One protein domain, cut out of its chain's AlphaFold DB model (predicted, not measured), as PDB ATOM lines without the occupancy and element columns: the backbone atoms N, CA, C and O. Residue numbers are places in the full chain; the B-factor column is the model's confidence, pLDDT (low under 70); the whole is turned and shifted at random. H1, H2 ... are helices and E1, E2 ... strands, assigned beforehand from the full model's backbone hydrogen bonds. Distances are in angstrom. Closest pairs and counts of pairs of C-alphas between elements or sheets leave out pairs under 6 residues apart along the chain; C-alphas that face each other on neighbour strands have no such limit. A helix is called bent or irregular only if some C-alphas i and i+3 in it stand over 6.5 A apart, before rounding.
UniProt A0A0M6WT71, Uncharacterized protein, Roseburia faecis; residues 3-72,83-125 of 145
ATOM      1  N   LEU A   3     170.198 212.865 261.795       45.06
ATOM      2  CA  LEU A   3     170.988 213.674 262.712       45.06
ATOM      3  C   LEU A   3     171.911 212.735 263.497       45.06
ATOM      4  O   LEU A   3     171.438 211.927 264.295       45.06
ATOM      5  N   ALA A   4     173.214 212.814 263.234       42.81
ATOM      6  CA  ALA A   4     174.234 212.131 264.020       42.81
ATOM      7  C   ALA A   4     174.656 213.057 265.169       42.81
ATOM      8  O   ALA A   4     175.151 214.156 264.919       42.81
ATOM      9  N   ALA A   5     174.439 212.637 266.417       44.88
ATOM     10  CA  ALA A   5     174.865 213.379 267.601       44.88
ATOM     11  C   ALA A   5     175.774 212.501 268.472       44.88
ATOM     12  O   ALA A   5     175.379 211.414 268.894       44.88
ATOM     13  N   GLN A   6     176.986 212.988 268.750       40.41
ATOM     14  CA  GLN A   6     177.884 212.420 269.759       40.41
ATOM     15  C   GLN A   6     177.293 212.752 271.140       40.41
ATOM     16  O   GLN A   6     177.246 213.922 271.528       40.41
ATOM     17  N   LEU A   7     176.759 211.756 271.853       35.41
ATOM     18  CA  LEU A   7     176.054 211.969 273.120       35.41
ATOM     19  C   LEU A   7     177.024 212.021 274.306       35.41
ATOM     20  O   LEU A   7     177.490 210.995 274.795       35.41
ATOM     21  N   PHE A   8     177.229 213.231 274.821       37.91
ATOM     22  CA  PHE A   8     177.482 213.481 276.243       37.91
ATOM     23  C   PHE A   8     176.121 213.516 276.997       37.91
ATOM     24  O   PHE A   8     175.069 213.559 276.356       37.91
ATOM     25  N   PRO A   9     176.082 213.359 278.334       46.72
ATOM     26  CA  PRO A   9     174.967 212.731 279.053       46.72
ATOM     27  C   PRO A   9     173.620 213.446 278.875       46.72
ATOM     28  O   PRO A   9     173.457 214.540 279.388       46.72
ATOM     29  N   GLN A  10     172.641 212.794 278.227       45.44
ATOM     30  CA  GLN A  10     171.189 213.114 278.201       45.44
ATOM     31  C   GLN A  10     170.797 214.592 277.942       45.44
ATOM     32  O   GLN A  10     169.637 214.966 278.114       45.44
ATOM     33  N   THR A  11     171.737 215.430 277.517       41.81
ATOM     34  CA  THR A  11     171.553 216.825 277.134       41.81
ATOM     35  C   THR A  11     172.356 217.045 275.859       41.81
ATOM     36  O   THR A  11     173.546 216.739 275.778       41.81
ATOM     37  N   VAL A  12     171.698 217.541 274.811       53.09
ATOM     38  CA  VAL A  12     172.413 217.994 273.618       53.09
ATOM     39  C   VAL A  12     173.148 219.266 274.034       53.09
ATOM     40  O   VAL A  12     172.518 220.295 274.249       53.09
ATOM     41  N   ALA A  13     174.470 219.177 274.217       52.47
ATOM     42  CA  ALA A  13     175.284 220.280 274.738       52.47
ATOM     43  C   ALA A  13     175.163 221.567 273.903       52.47
ATOM     44  O   ALA A  13     175.297 222.671 274.428       52.47
ATOM     45  N   LEU A  14     174.882 221.412 272.608       66.88
ATOM     46  CA  LEU A  14     174.579 222.490 271.685       66.88
ATOM     47  C   LEU A  14     173.685 221.941 270.570       66.88
ATOM     48  O   LEU A  14     174.098 221.037 269.842       66.88
ATOM     49  N   ILE A  15     172.449 222.429 270.465       74.75
ATOM     50  CA  ILE A  15     171.515 221.998 269.418       74.75
ATOM     51  C   ILE A  15     171.974 222.620 268.088       74.75
ATOM     52  O   ILE A  15     172.016 223.850 268.006       74.75
ATOM     53  N   PRO A  16     172.321 221.823 267.054       82.06
ATOM     54  CA  PRO A  16     172.753 222.360 265.766       82.06
ATOM     55  C   PRO A  16     171.671 223.226 265.116       82.06
ATOM     56  O   PRO A  16     170.487 222.907 265.207       82.06
ATOM     57  N   GLU A  17     172.070 224.269 264.391       83.00
ATOM     58  CA  GLU A  17     171.127 225.118 263.648       83.00
ATOM     59  C   GLU A  17     170.305 224.311 262.636       83.00
ATOM     60  O   GLU A  17     169.096 224.496 262.550       83.00
ATOM     61  N   SER A  18     170.916 223.329 261.966       85.56
ATOM     62  CA  SER A  18     170.182 222.414 261.082       85.56
ATOM     63  C   SER A  18     169.071 221.666 261.815       85.56
ATOM     64  O   SER A  18     167.981 221.496 261.292       85.56
ATOM     65  N   PHE A  19     169.280 221.269 263.071       86.44
ATOM     66  CA  PHE A  19     168.213 220.651 263.853       86.44
ATOM     67  C   PHE A  19     167.090 221.647 264.159       86.44
ATOM     68  O   PHE A  19     165.911 221.300 264.074       86.44
ATOM     69  N   ARG A  20     167.437 222.895 264.479       85.94
ATOM     70  CA  ARG A  20     166.462 223.962 264.720       85.94
ATOM     71  C   ARG A  20     165.602 224.239 263.486       85.94
ATOM     72  O   ARG A  20     164.380 224.300 263.593       85.94
ATOM     73  N   THR A  21     166.201 224.307 262.303       89.19
ATOM     74  CA  THR A  21     165.457 224.566 261.064       89.19
ATOM     75  C   THR A  21     164.721 223.325 260.554       89.19
ATOM     76  O   THR A  21     163.550 223.397 260.182       89.19
ATOM     77  N   ASP A  22     165.358 222.155 260.569       89.56
ATOM     78  CA  ASP A  22     164.806 220.951 259.940       89.56
ATOM     79  C   ASP A  22     163.786 220.240 260.828       89.56
ATOM     80  O   ASP A  22     162.773 219.738 260.326       89.56
ATOM     81  N   VAL A  23     164.047 220.205 262.139       89.44
ATOM     82  CA  VAL A  23     163.236 219.488 263.129       89.44
ATOM     83  C   VAL A  23     162.342 220.442 263.910       89.44
ATOM     84  O   VAL A  23     161.131 220.217 263.957       89.44
ATOM     85  N   LEU A  24     162.900 221.520 264.474       88.06
ATOM     86  CA  LEU A  24     162.113 222.497 265.243       88.06
ATOM     87  C   LEU A  24     161.340 223.494 264.359       88.06
ATOM     88  O   LEU A  24     160.511 224.251 264.867       88.06
ATOM     89  N   LYS A  25     161.574 223.462 263.037       90.06
ATOM     90  CA  LYS A  25     160.938 224.333 262.033       90.06
ATOM     91  C   LYS A  25     161.094 225.824 262.330       90.06
ATOM     92  O   LYS A  25     160.247 226.633 261.948       90.06
ATOM     93  N   GLU A  26     162.189 226.189 262.987       89.19
ATOM     94  CA  GLU A  26     162.578 227.583 263.151       89.19
ATOM     95  C   GLU A  26     162.936 228.174 261.781       89.19
ATOM     96  O   GLU A  26     163.558 227.520 260.940       89.19
ATOM     97  N   THR A  27     162.518 229.412 261.531       89.25
ATOM     98  CA  THR A  27     162.840 230.121 260.287       89.25
ATOM     99  C   THR A  27     163.982 231.089 260.537       89.25
ATOM    100  O   THR A  27     163.884 231.927 261.429       89.25
ATOM    101  N   LEU A  28     165.044 230.996 259.738       91.62
ATOM    102  CA  LEU A  28     166.123 231.978 259.747       91.62
ATOM    103  C   LEU A  28     165.692 233.210 258.945       91.62
ATOM    104  O   LEU A  28     165.410 233.111 257.749       91.62
ATOM    105  N   ASP A  29     165.607 234.364 259.600       91.31
ATOM    106  CA  ASP A  29     165.276 235.619 258.929       91.31
ATOM    107  C   ASP A  29     166.473 236.199 258.147       91.31
ATOM    108  O   ASP A  29     167.600 235.701 258.190       91.31
ATOM    109  N   SER A  30     166.248 237.303 257.431       92.19
ATOM    110  CA  SER A  30     167.296 237.977 256.649       92.19
ATOM    111  C   SER A  30     168.419 238.599 257.489       92.19
ATOM    112  O   SER A  30     169.415 239.057 256.928       92.19
ATOM    113  N   LYS A  31     168.274 238.638 258.817       92.38
ATOM    114  CA  LYS A  31     169.255 239.156 259.775       92.38
ATOM    115  C   LYS A  31     169.992 238.037 260.513       92.38
ATOM    116  O   LYS A  31     170.816 238.340 261.374       92.38
ATOM    117  N   GLY A  32     169.726 236.774 260.178       86.44
ATOM    118  CA  GLY A  32     170.336 235.622 260.833       86.44
ATOM    119  C   GLY A  32     169.726 235.301 262.200       86.44
ATOM    120  O   GLY A  32     170.398 234.712 263.041       86.44
ATOM    121  N   VAL A  33     168.478 235.704 262.448       87.88
ATOM    122  CA  VAL A  33     167.743 235.383 263.677       87.88
ATOM    123  C   VAL A  33     166.830 234.190 263.420       87.88
ATOM    124  O   VAL A  33     166.042 234.196 262.474       87.88
ATOM    125  N   LEU A  34     166.925 233.174 264.276       87.19
ATOM    126  CA  LEU A  34     166.018 232.030 264.262       87.19
ATOM    127  C   LEU A  34     164.703 232.399 264.950       87.19
ATOM    128  O   LEU A  34     164.686 232.831 266.104       87.19
ATOM    129  N   ILE A  35     163.604 232.243 264.221       87.19
ATOM    130  CA  ILE A  35     162.257 232.577 264.673       87.19
ATOM    131  C   ILE A  35     161.463 231.292 264.862       87.19
ATOM    132  O   ILE A  35     161.235 230.534 263.917       87.19
ATOM    133  N   GLU A  36     161.004 231.086 266.091       85.38
ATOM    134  CA  GLU A  36     160.077 230.024 266.442       85.38
ATOM    135  C   GLU A  36     158.623 230.445 266.165       85.38
ATOM    136  O   GLU A  36     158.223 231.568 266.470       85.38
ATOM    137  N   ASN A  37     157.814 229.528 265.629       83.31
ATOM    138  CA  ASN A  37     156.375 229.717 265.454       83.31
ATOM    139  C   ASN A  37     155.593 228.600 266.166       83.31
ATOM    140  O   ASN A  37     155.756 227.424 265.834       83.31
ATOM    141  N   SER A  38     154.734 228.971 267.123       83.81
ATOM    142  CA  SER A  38     153.901 228.042 267.902       83.81
ATOM    143  C   SER A  38     152.877 227.283 267.060       83.81
ATOM    144  O   SER A  38     152.527 226.162 267.415       83.81
ATOM    145  N   GLU A  39     152.440 227.866 265.942       86.31
ATOM    146  CA  GLU A  39     151.452 227.278 265.030       86.31
ATOM    147  C   GLU A  39     152.054 226.197 264.124       86.31
ATOM    148  O   GLU A  39     151.338 225.525 263.382       86.31
ATOM    149  N   VAL A  40     153.380 226.031 264.153       85.06
ATOM    150  CA  VAL A  40     154.081 225.040 263.342       85.06
ATOM    151  C   VAL A  40     154.333 223.785 264.166       85.06
ATOM    152  O   VAL A  40     154.972 223.822 265.220       85.06
ATOM    153  N   GLU A  41     153.854 222.655 263.653       84.94
ATOM    154  CA  GLU A  41     154.143 221.342 264.217       84.94
ATOM    155  C   GLU A  41     155.594 220.935 263.923       84.94
ATOM    156  O   GLU A  41     156.095 221.072 262.802       84.94
ATOM    157  N   LEU A  42     156.276 220.433 264.952       88.06
ATOM    158  CA  LEU A  42     157.660 219.987 264.845       88.06
ATOM    159  C   LEU A  42     157.746 218.691 264.041       88.06
ATOM    160  O   LEU A  42     156.887 217.817 264.155       88.06
ATOM    161  N   ALA A  43     158.809 218.530 263.256       90.00
ATOM    162  CA  ALA A  43     158.983 217.297 262.503       90.00
ATOM    163  C   ALA A  43     159.415 216.142 263.416       90.00
ATOM    164  O   ALA A  43     160.262 216.294 264.297       90.00
ATOM    165  N   ALA A  44     158.880 214.954 263.147       91.31
ATOM    166  CA  ALA A  44     159.443 213.726 263.682       91.31
ATOM    167  C   ALA A  44     160.786 213.409 263.006       91.31
ATOM    168  O   ALA A  44     160.992 213.681 261.820       91.31
ATOM    169  N   PHE A  45     161.703 212.794 263.746       90.69
ATOM    170  CA  PHE A  45     163.036 212.453 263.254       90.69
ATOM    171  C   PHE A  45     163.518 211.111 263.811       90.69
ATOM    172  O   PHE A  45     162.948 210.573 264.752       90.69
ATOM    173  N   ALA A  46     164.574 210.548 263.228       92.81
ATOM    174  CA  ALA A  46     165.281 209.419 263.824       92.81
ATOM    175  C   ALA A  46     166.553 209.934 264.499       92.81
ATOM    176  O   ALA A  46     167.289 210.721 263.901       92.81
ATOM    177  N   LEU A  47     166.810 209.492 265.729       90.69
ATOM    178  CA  LEU A  47     168.011 209.867 266.469       90.69
ATOM    179  C   LEU A  47     169.016 208.726 266.413       90.69
ATOM    180  O   LEU A  47     168.747 207.656 266.959       90.69
ATOM    181  N   LEU A  48     170.165 208.966 265.785       91.38
ATOM    182  CA  LEU A  48     171.265 208.015 265.734       91.38
ATOM    183  C   LEU A  48     172.373 208.481 266.670       91.38
ATOM    184  O   LEU A  48     172.794 209.636 266.612       91.38
ATOM    185  N   PHE A  49     172.842 207.577 267.522       88.38
ATOM    186  CA  PHE A  49     173.832 207.907 268.537       88.38
ATOM    187  C   PHE A  49     174.645 206.698 268.982       88.38
ATOM    188  O   PHE A  49     174.230 205.550 268.831       88.38
ATOM    189  N   GLU A  50     175.770 206.973 269.620       86.81
ATOM    190  CA  GLU A  50     176.536 206.021 270.412       86.81
ATOM    191  C   GLU A  50     176.797 206.619 271.793       86.81
ATOM    192  O   GLU A  50     176.778 207.840 271.968       86.81
ATOM    193  N   PHE A  51     176.988 205.754 272.785       82.12
ATOM    194  CA  PHE A  51     177.413 206.196 274.106       82.12
ATOM    195  C   PHE A  51     178.929 206.332 274.111       82.12
ATOM    196  O   PHE A  51     179.638 205.356 273.851       82.12
ATOM    197  N   ASP A  52     179.418 207.530 274.425       78.69
ATOM    198  CA  ASP A  52     180.847 207.731 274.622       78.69
ATOM    199  C   ASP A  52     181.337 206.872 275.802       78.69
ATOM    200  O   ASP A  52     180.684 206.779 276.845       78.69
ATOM    201  N   GLY A  53     182.462 206.187 275.610       79.12
ATOM    202  CA  GLY A  53     183.004 205.220 276.567       79.12
ATOM    203  C   GLY A  53     182.464 203.786 276.459       79.12
ATOM    204  O   GLY A  53     182.906 202.927 277.226       79.12
ATOM    205  N   ASP A  54     181.568 203.474 275.515       80.62
ATOM    206  CA  ASP A  54     181.272 202.074 275.199       80.62
ATOM    207  C   ASP A  54     182.461 201.433 274.471       80.62
ATOM    208  O   ASP A  54     182.751 201.747 273.318       80.62
ATOM    209  N   GLN A  55     183.115 200.472 275.127       81.00
ATOM    210  CA  GLN A  55     184.235 199.715 274.558       81.00
ATOM    211  C   GLN A  55     183.877 199.014 273.243       81.00
ATOM    212  O   GLN A  55     184.751 198.756 272.417       81.00
ATOM    213  N   LYS A  56     182.601 198.659 273.060       82.69
ATOM    214  CA  LYS A  56     182.115 197.979 271.857       82.69
ATOM    215  C   LYS A  56     181.595 198.945 270.795       82.69
ATOM    216  O   LYS A  56     181.218 198.467 269.727       82.69
ATOM    217  N   HIS A  57     181.569 200.252 271.072       87.31
ATOM    218  CA  HIS A  57     181.037 201.285 270.183       87.31
ATOM    219  C   HIS A  57     179.663 200.903 269.604       87.31
ATOM    220  O   HIS A  57     179.431 200.932 268.393       87.31
ATOM    221  N   ILE A  58     178.737 200.481 270.470       91.56
ATOM    222  CA  ILE A  58     177.402 200.085 270.035       91.56
ATOM    223  C   ILE A  58     176.638 201.332 269.598       91.56
ATOM    224  O   ILE A  58     176.341 202.237 270.385       91.56
ATOM    225  N   ARG A  59     176.239 201.331 268.329       94.00
ATOM    226  CA  ARG A  59     175.450 202.401 267.733       94.00
ATOM    227  C   ARG A  59     173.979 202.077 267.860       94.00
ATOM    228  O   ARG A  59     173.560 200.930 267.710       94.00
ATOM    229  N   HIS A  60     173.203 203.095 268.159       93.12
ATOM    230  CA  HIS A  60     171.787 203.020 268.440       93.12
ATOM    231  C   HIS A  60     171.033 203.932 267.482       93.12
ATOM    232  O   HIS A  60     171.556 204.936 266.994       93.12
ATOM    233  N   VAL A  61     169.786 203.562 267.216       94.38
ATOM    234  CA  VAL A  61     168.801 204.405 266.552       94.38
ATOM    235  C   VAL A  61     167.502 204.355 267.343       94.38
ATOM    236  O   VAL A  61     167.036 203.273 267.708       94.38
ATOM    237  N   LEU A  62     166.927 205.521 267.621       92.81
ATOM    238  CA  LEU A  62     165.532 205.671 268.029       92.81
ATOM    239  C   LEU A  62     164.734 206.166 266.828       92.81
ATOM    240  O   LEU A  62     165.110 207.148 266.185       92.81
ATOM    241  N   TYR A  63     163.646 205.470 266.531       92.38
ATOM    242  CA  TYR A  63     162.743 205.823 265.448       92.38
ATOM    243  C   TYR A  63     161.659 206.780 265.941       92.38
ATOM    244  O   TYR A  63     161.266 206.730 267.106       92.38
ATOM    245  N   ASN A  64     161.167 207.622 265.028       92.75
ATOM    246  CA  ASN A  64     160.017 208.505 265.241       92.75
ATOM    247  C   ASN A  64     160.083 209.280 266.572       92.75
ATOM    248  O   ASN A  64     159.186 209.226 267.418       92.75
ATOM    249  N   CYS A  65     161.208 209.959 266.770       90.25
ATOM    250  CA  CYS A  65     161.429 210.886 267.859       90.25
ATOM    251  C   CYS A  65     160.685 212.194 267.594       90.25
ATOM    252  O   CYS A  65     160.831 212.790 266.530       90.25
ATOM    253  N   SER A  66     159.958 212.672 268.596       86.62
ATOM    254  CA  SER A  66     159.472 214.046 268.683       86.62
ATOM    255  C   SER A  66     160.310 214.811 269.701       86.62
ATOM    256  O   SER A  66     160.613 214.278 270.773       86.62
ATOM    257  N   ALA A  67     160.638 216.061 269.395       83.94
ATOM    258  CA  ALA A  67     161.241 216.981 270.347       83.94
ATOM    259  C   ALA A  67     160.165 217.847 271.014       83.94
ATOM    260  O   ALA A  67     159.148 218.154 270.400       83.94
ATOM    261  N   SER A  68     160.388 218.257 272.261       76.19
ATOM    262  CA  SER A  68     159.637 219.351 272.885       76.19
ATOM    263  C   SER A  68     160.472 220.623 272.855       76.19
ATOM    264  O   SER A  68     161.659 220.560 273.178       76.19
ATOM    265  N   ARG A  69     159.854 221.766 272.540       70.94
ATOM    266  CA  ARG A  69     160.515 223.081 272.514       70.94
ATOM    267  C   ARG A  69     161.290 223.329 273.822       70.94
ATOM    268  O   ARG A  69     160.702 223.137 274.893       70.94
ATOM    269  N   PRO A  70     162.584 223.699 273.772       64.19
ATOM    270  CA  PRO A  70     163.318 224.083 274.972       64.19
ATOM    271  C   PRO A  70     162.637 225.293 275.619       64.19
ATOM    272  O   PRO A  70     162.337 226.275 274.946       64.19
ATOM    273  N   GLY A  71     162.386 225.242 276.926       57.97
ATOM    274  CA  GLY A  71     161.974 226.438 277.657       57.97
ATOM    275  C   GLY A  71     163.125 227.448 277.720       57.97
ATOM    276  O   GLY A  71     164.279 227.055 277.897       57.97
ATOM    277  N   ILE A  72     162.824 228.747 277.620       53.12
ATOM    278  CA  ILE A  72     163.805 229.809 277.881       53.12
ATOM    279  C   ILE A  72     163.989 229.922 279.402       53.12
ATOM    280  O   ILE A  72     163.280 230.670 280.073       53.12
ATOM    281  N   VAL A  83     178.212 226.354 280.800       44.16
ATOM    282  CA  VAL A  83     177.402 226.412 279.582       44.16
ATOM    283  C   VAL A  83     175.980 225.996 279.953       44.16
ATOM    284  O   VAL A  83     175.736 224.830 280.267       44.16
ATOM    285  N   GLN A  84     175.053 226.958 279.956       43.81
ATOM    286  CA  GLN A  84     173.635 226.697 280.175       43.81
ATOM    287  C   GLN A  84     173.164 225.784 279.049       43.81
ATOM    288  O   GLN A  84     173.061 226.184 277.893       43.81
ATOM    289  N   THR A  85     172.992 224.514 279.386       48.69
ATOM    290  CA  THR A  85     172.636 223.482 278.427       48.69
ATOM    291  C   THR A  85     171.127 223.528 278.247       48.69
ATOM    292  O   THR A  85     170.388 223.155 279.159       48.69
ATOM    293  N   GLU A  86     170.657 224.018 277.101       53.94
ATOM    294  CA  GLU A  86     169.239 223.962 276.742       53.94
ATOM    295  C   GLU A  86     168.780 222.495 276.732       53.94
ATOM    296  O   GLU A  86     169.242 221.675 275.935       53.94
ATOM    297  N   LYS A  87     167.896 222.127 277.664       58.66
ATOM    298  CA  LYS A  87     167.387 220.756 277.771       58.66
ATOM    299  C   LYS A  87     166.248 220.545 276.779       58.66
ATOM    300  O   LYS A  87     165.100 220.885 277.055       58.66
ATOM    301  N   LEU A  88     166.564 219.932 275.644       67.00
ATOM    302  CA  LEU A  88     165.575 219.412 274.706       67.00
ATOM    303  C   LEU A  88     165.110 218.023 275.165       67.00
ATOM    304  O   LEU A  88     165.900 217.078 275.166       67.00
ATOM    305  N   SER A  89     163.839 217.876 275.548       72.31
ATOM    306  CA  SER A  89     163.290 216.547 275.854       72.31
ATOM    307  C   SER A  89     162.852 215.851 274.568       72.31
ATOM    308  O   SER A  89     162.192 216.451 273.719       72.31
ATOM    309  N   LEU A  90     163.218 214.577 274.429       81.06
ATOM    310  CA  LEU A  90     162.904 213.753 273.266       81.06
ATOM    311  C   LEU A  90     162.035 212.567 273.677       81.06
ATOM    312  O   LEU A  90     162.294 211.917 274.691       81.06
ATOM    313  N   LYS A  91     161.029 212.251 272.862       84.88
ATOM    314  CA  LYS A  91     160.180 211.068 273.030       84.88
ATOM    315  C   LYS A  91     160.195 210.250 271.747       84.88
ATOM    316  O   LYS A  91     159.831 210.771 270.704       84.88
ATOM    317  N   ALA A  92     160.564 208.975 271.839       88.31
ATOM    318  CA  ALA A  92     160.415 208.022 270.742       88.31
ATOM    319  C   ALA A  92     159.045 207.339 270.823       88.31
ATOM    320  O   ALA A  92     158.627 206.893 271.896       88.31
ATOM    321  N   VAL A  93     158.348 207.257 269.693       89.62
ATOM    322  CA  VAL A  93     157.054 206.571 269.556       89.62
ATOM    323  C   VAL A  93     157.227 205.409 268.572       89.62
ATOM    324  O   VAL A  93     158.031 205.529 267.651       89.62
ATOM    325  N   PRO A  94     156.521 204.273 268.726       92.19
ATOM    326  CA  PRO A  94     156.589 203.206 267.734       92.19
ATOM    327  C   PRO A  94     156.228 203.698 266.328       92.19
ATOM    328  O   PRO A  94     155.302 204.491 266.150       92.19
ATOM    329  N   LEU A  95     156.953 203.203 265.329       90.81
ATOM    330  CA  LEU A  95     156.539 203.252 263.930       90.81
ATOM    331  C   LEU A  95     155.275 202.403 263.717       90.81
ATOM    332  O   LEU A  95     154.888 201.612 264.577       90.81
ATOM    333  N   ALA A  96     154.646 202.528 262.545       89.44
ATOM    334  CA  ALA A  96     153.442 201.765 262.196       89.44
ATOM    335  C   ALA A  96     153.652 200.238 262.253       89.44
ATOM    336  O   ALA A  96     152.732 199.499 262.593       89.44
ATOM    337  N   ASN A  97     154.875 199.773 261.983       88.00
ATOM    338  CA  ASN A  97     155.285 198.372 262.111       88.00
ATOM    339  C   ASN A  97     155.704 197.978 263.547       88.00
ATOM    340  O   ASN A  97     156.194 196.876 263.778       88.00
ATOM    341  N   GLY A  98     155.547 198.874 264.525       91.69
ATOM    342  CA  GLY A  98     155.874 198.648 265.933       91.69
ATOM    343  C   GLY A  98     157.336 198.904 266.313       91.69
ATOM    344  O   GLY A  98     157.681 198.824 267.494       91.69
ATOM    345  N   MET A  99     158.211 199.246 265.364       92.88
ATOM    346  CA  MET A  99     159.622 199.499 265.661       92.88
ATOM    347  C   MET A  99     159.823 200.816 266.420       92.88
ATOM    348  O   MET A  99     159.398 201.876 265.972       92.88
ATOM    349  N   VAL A 100     160.533 200.761 267.550       93.19
ATOM    350  CA  VAL A 100     160.890 201.951 268.360       93.19
ATOM    351  C   VAL A 100     162.388 202.230 268.331       93.19
ATOM    352  O   VAL A 100     162.810 203.384 268.324       93.19
ATOM    353  N   LYS A 101     163.214 201.181 268.316       93.75
ATOM    354  CA  LYS A 101     164.672 201.309 268.345       93.75
ATOM    355  C   LYS A 101     165.367 200.146 267.658       93.75
ATOM    356  O   LYS A 101     164.841 199.034 267.661       93.75
ATOM    357  N   ALA A 102     166.576 200.386 267.172       94.94
ATOM    358  CA  ALA A 102     167.518 199.344 266.784       94.94
ATOM    359  C   ALA A 102     168.920 199.690 267.294       94.94
ATOM    360  O   ALA A 102     169.193 200.819 267.709       94.94
ATOM    361  N   LYS A 103     169.800 198.694 267.318       94.56
ATOM    362  CA  LYS A 103     171.196 198.868 267.713       94.56
ATOM    363  C   LYS A 103     172.084 197.872 266.990       94.56
ATOM    364  O   LYS A 103     171.613 196.798 266.613       94.56
ATOM    365  N   THR A 104     173.356 198.211 266.846       94.56
ATOM    366  CA  THR A 104     174.358 197.262 266.370       94.56
ATOM    367  C   THR A 104     174.590 196.164 267.414       94.56
ATOM    368  O   THR A 104     174.323 196.317 268.608       94.56
ATOM    369  N   GLY A 105     175.032 195.003 266.947       91.44
ATOM    370  CA  GLY A 105     175.371 193.849 267.766       91.44
ATOM    371  C   GLY A 105     176.758 193.327 267.420       91.44
ATOM    372  O   GLY A 105     177.423 193.817 266.511       91.44
ATOM    373  N   ASN A 106     177.190 192.285 268.129       89.56
ATOM    374  CA  ASN A 106     178.514 191.686 267.935       89.56
ATOM    375  C   ASN A 106     178.745 191.105 266.532       89.56
ATOM    376  O   ASN A 106     179.890 190.923 266.139       89.56
ATOM    377  N   THR A 107     177.672 190.807 265.801       91.50
ATOM    378  CA  THR A 107     177.705 190.202 264.464       91.50
ATOM    379  C   THR A 107     177.139 191.131 263.389       91.50
ATOM    380  O   THR A 107     176.763 190.656 262.321       91.50
ATOM    381  N   THR A 108     177.010 192.434 263.667       92.38
ATOM    382  CA  THR A 108     176.620 193.411 262.640       92.38
ATOM    383  C   THR A 108     177.682 193.449 261.544       92.38
ATOM    384  O   THR A 108     178.875 193.478 261.839       92.38
ATOM    385  N   ASP A 109     177.255 193.435 260.283       93.88
ATOM    386  CA  ASP A 109     178.172 193.468 259.151       93.88
ATOM    387  C   ASP A 109     178.907 194.815 259.050       93.88
ATOM    388  O   ASP A 109     178.416 195.867 259.476       93.88
ATOM    389  N   ALA A 110     180.110 194.777 258.477       92.69
ATOM    390  CA  ALA A 110     180.996 195.935 258.416       92.69
ATOM    391  C   ALA A 110     180.393 197.107 257.625       92.69
ATOM    392  O   ALA A 110     180.639 198.261 257.976       92.69
ATOM    393  N   THR A 111     179.593 196.826 256.595       93.50
ATOM    394  CA  THR A 111     178.963 197.852 255.760       93.50
ATOM    395  C   THR A 111     177.859 198.571 256.526       93.50
ATOM    396  O   THR A 111     177.917 199.791 256.650       93.50
ATOM    397  N   THR A 112     176.920 197.840 257.137       93.69
ATOM    398  CA  THR A 112     175.877 198.415 258.005       93.69
ATOM    399  C   THR A 112     176.493 199.230 259.132       93.69
ATOM    400  O   THR A 112     176.009 200.314 259.458       93.69
ATOM    401  N   TYR A 113     177.579 198.731 259.728       92.69
ATOM    402  CA  TYR A 113     178.278 199.471 260.765       92.69
ATOM    403  C   TYR A 113     178.866 200.776 260.214       92.69
ATOM    404  O   TYR A 113     178.574 201.837 260.757       92.69
ATOM    405  N   ALA A 114     179.651 200.732 259.133       92.62
ATOM    406  CA  ALA A 114     180.298 201.908 258.540       92.62
ATOM    407  C   ALA A 114     179.295 202.964 258.045       92.62
ATOM    408  O   ALA A 114     179.546 204.165 258.174       92.62
ATOM    409  N   ASP A 115     178.149 202.522 257.535       94.06
ATOM    410  CA  ASP A 115     177.124 203.382 256.950       94.06
ATOM    411  C   ASP A 115     176.061 203.834 257.956       94.06
ATOM    412  O   ASP A 115     175.176 204.606 257.590       94.06
ATOM    413  N   TRP A 116     176.174 203.432 259.230       92.25
ATOM    414  CA  TRP A 116     175.162 203.686 260.261       92.25
ATOM    415  C   TRP A 116     174.700 205.145 260.312       92.25
ATOM    416  O   TRP A 116     173.509 205.405 260.358       92.25
ATOM    417  N   TYR A 117     175.619 206.111 260.251       91.12
ATOM    418  CA  TYR A 117     175.279 207.539 260.313       91.12
ATOM    419  C   TYR A 117     174.964 208.176 258.951       91.12
ATOM    420  O   TYR A 117     174.581 209.344 258.902       91.12
ATOM    421  N   LYS A 118     175.104 207.437 257.842       92.12
ATOM    422  CA  LYS A 118     174.796 207.931 256.489       92.12
ATOM    423  C   LYS A 118     173.299 207.883 256.192       92.12
ATOM    424  O   LYS A 118     172.787 208.761 255.505       92.12
ATOM    425  N   ALA A 119     172.599 206.876 256.711       90.81
ATOM    426  CA  ALA A 119     171.167 206.685 256.509       90.81
ATOM    427  C   ALA A 119     170.519 206.029 257.735       90.81
ATOM    428  O   ALA A 119     171.170 205.307 258.483       90.81
ATOM    429  N   VAL A 120     169.222 206.276 257.943       92.31
ATOM    430  CA  VAL A 120     168.482 205.658 259.045       92.31
ATOM    431  C   VAL A 120     168.396 204.168 258.751       92.31
ATOM    432  O   VAL A 120     167.849 203.781 257.721       92.31
ATOM    433  N   TYR A 121     168.919 203.339 259.651       93.62
ATOM    434  CA  TYR A 121     168.844 201.894 259.485       93.62
ATOM    435  C   TYR A 121     167.386 201.422 259.499       93.62
ATOM    436  O   TYR A 121     166.690 201.584 260.502       93.62
ATOM    437  N   VAL A 122     166.943 200.800 258.409       90.12
ATOM    438  CA  VAL A 122     165.652 200.112 258.296       90.12
ATOM    439  C   VAL A 122     165.947 198.672 257.859       90.12
ATOM    440  O   VAL A 122     166.641 198.489 256.858       90.12
ATOM    441  N   PRO A 123     165.484 197.644 258.593       88.06
ATOM    442  CA  PRO A 123     165.683 196.251 258.209       88.06
ATOM    443  C   PRO A 123     165.139 195.960 256.806       88.06
ATOM    444  O   PRO A 123     164.081 196.463 256.437       88.06
ATOM    445  N   ALA A 124     165.816 195.089 256.054       81.62
ATOM    446  CA  ALA A 124     165.461 194.787 254.663       81.62
ATOM    447  C   ALA A 124     164.009 194.285 254.483       81.62
ATOM    448  O   ALA A 124     163.349 194.619 253.504       81.62
ATOM    449  N   ALA A 125     163.485 193.535 255.458       75.69
ATOM    450  CA  ALA A 125     162.097 193.063 255.450       75.69
ATOM    451  C   ALA A 125     161.061 194.207 255.510       75.69
ATOM    452  O   ALA A 125     159.925 194.033 255.088       75.69
TER     453      ALA A 125
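This is residues 3 to 72 and 83 to 125 of the 145 residues of an uncharacterized protein of Roseburia faecis (UniProt A0A0M6WT71). Little of this domain is regular structure: a small, strongly twisted, branched mixed sheet built on the bent strand E3, amid much loop. H1 and H2 lie toward opposite ends, and the loop 23 to 44 reaches beyond H1. The 113 printed residues include E1 H1 E2 E3 E4 E5 H2, holding 41; the class is mixed. It is only just compact, close to loose, with radius of gyration of the C-alphas 15.7 A and spans 49 by 34 by 23 A.

E1, residues 3 to 7, is parallel to its neighbour E2, residues 45 to 51, N 5 to O 48 being 3.4 A, within hydrogen-bond range. H1, residues 17 to 22, only grazes the sheet; E1, H1, E2 make a strand-helix-strand unit, parallel strands with a helix between, its crossover right-handed. E2 and E3, residues 59 to 68, form an antiparallel hairpin, N 60 to O 49 at 2.7 A; E3 bends by 77 degrees at residue 64. On the other side of E3 from E2 are its antiparallel neighbours E4, residues 89 to 92, N 66 to O 91 at 2.8 A, and E5, residues 101 to 103, N 61 to O 102 at 2.8 A. H2, residues 110 to 115, is not on the sheet. In H1 and H2 every O i to N i+4 pair is within range.

E1 begins at C-alpha 3 (170.988, 213.674, 262.712); H2 ends at C-alpha 115 (177.124, 203.382, 256.950). E3 is 23.7 A long, E2 19.1 A.

The C-alphas farthest apart, of Lys 31 and Thr 107, are 49.9 A apart. Residues 73 to 82 are not printed, a 14.1 A gap between C-alphas 72 and 83. The link H1 to E2 is long. pLDDT is under 70 at residues 3 to 14, 70 to 72 and 83 to 88.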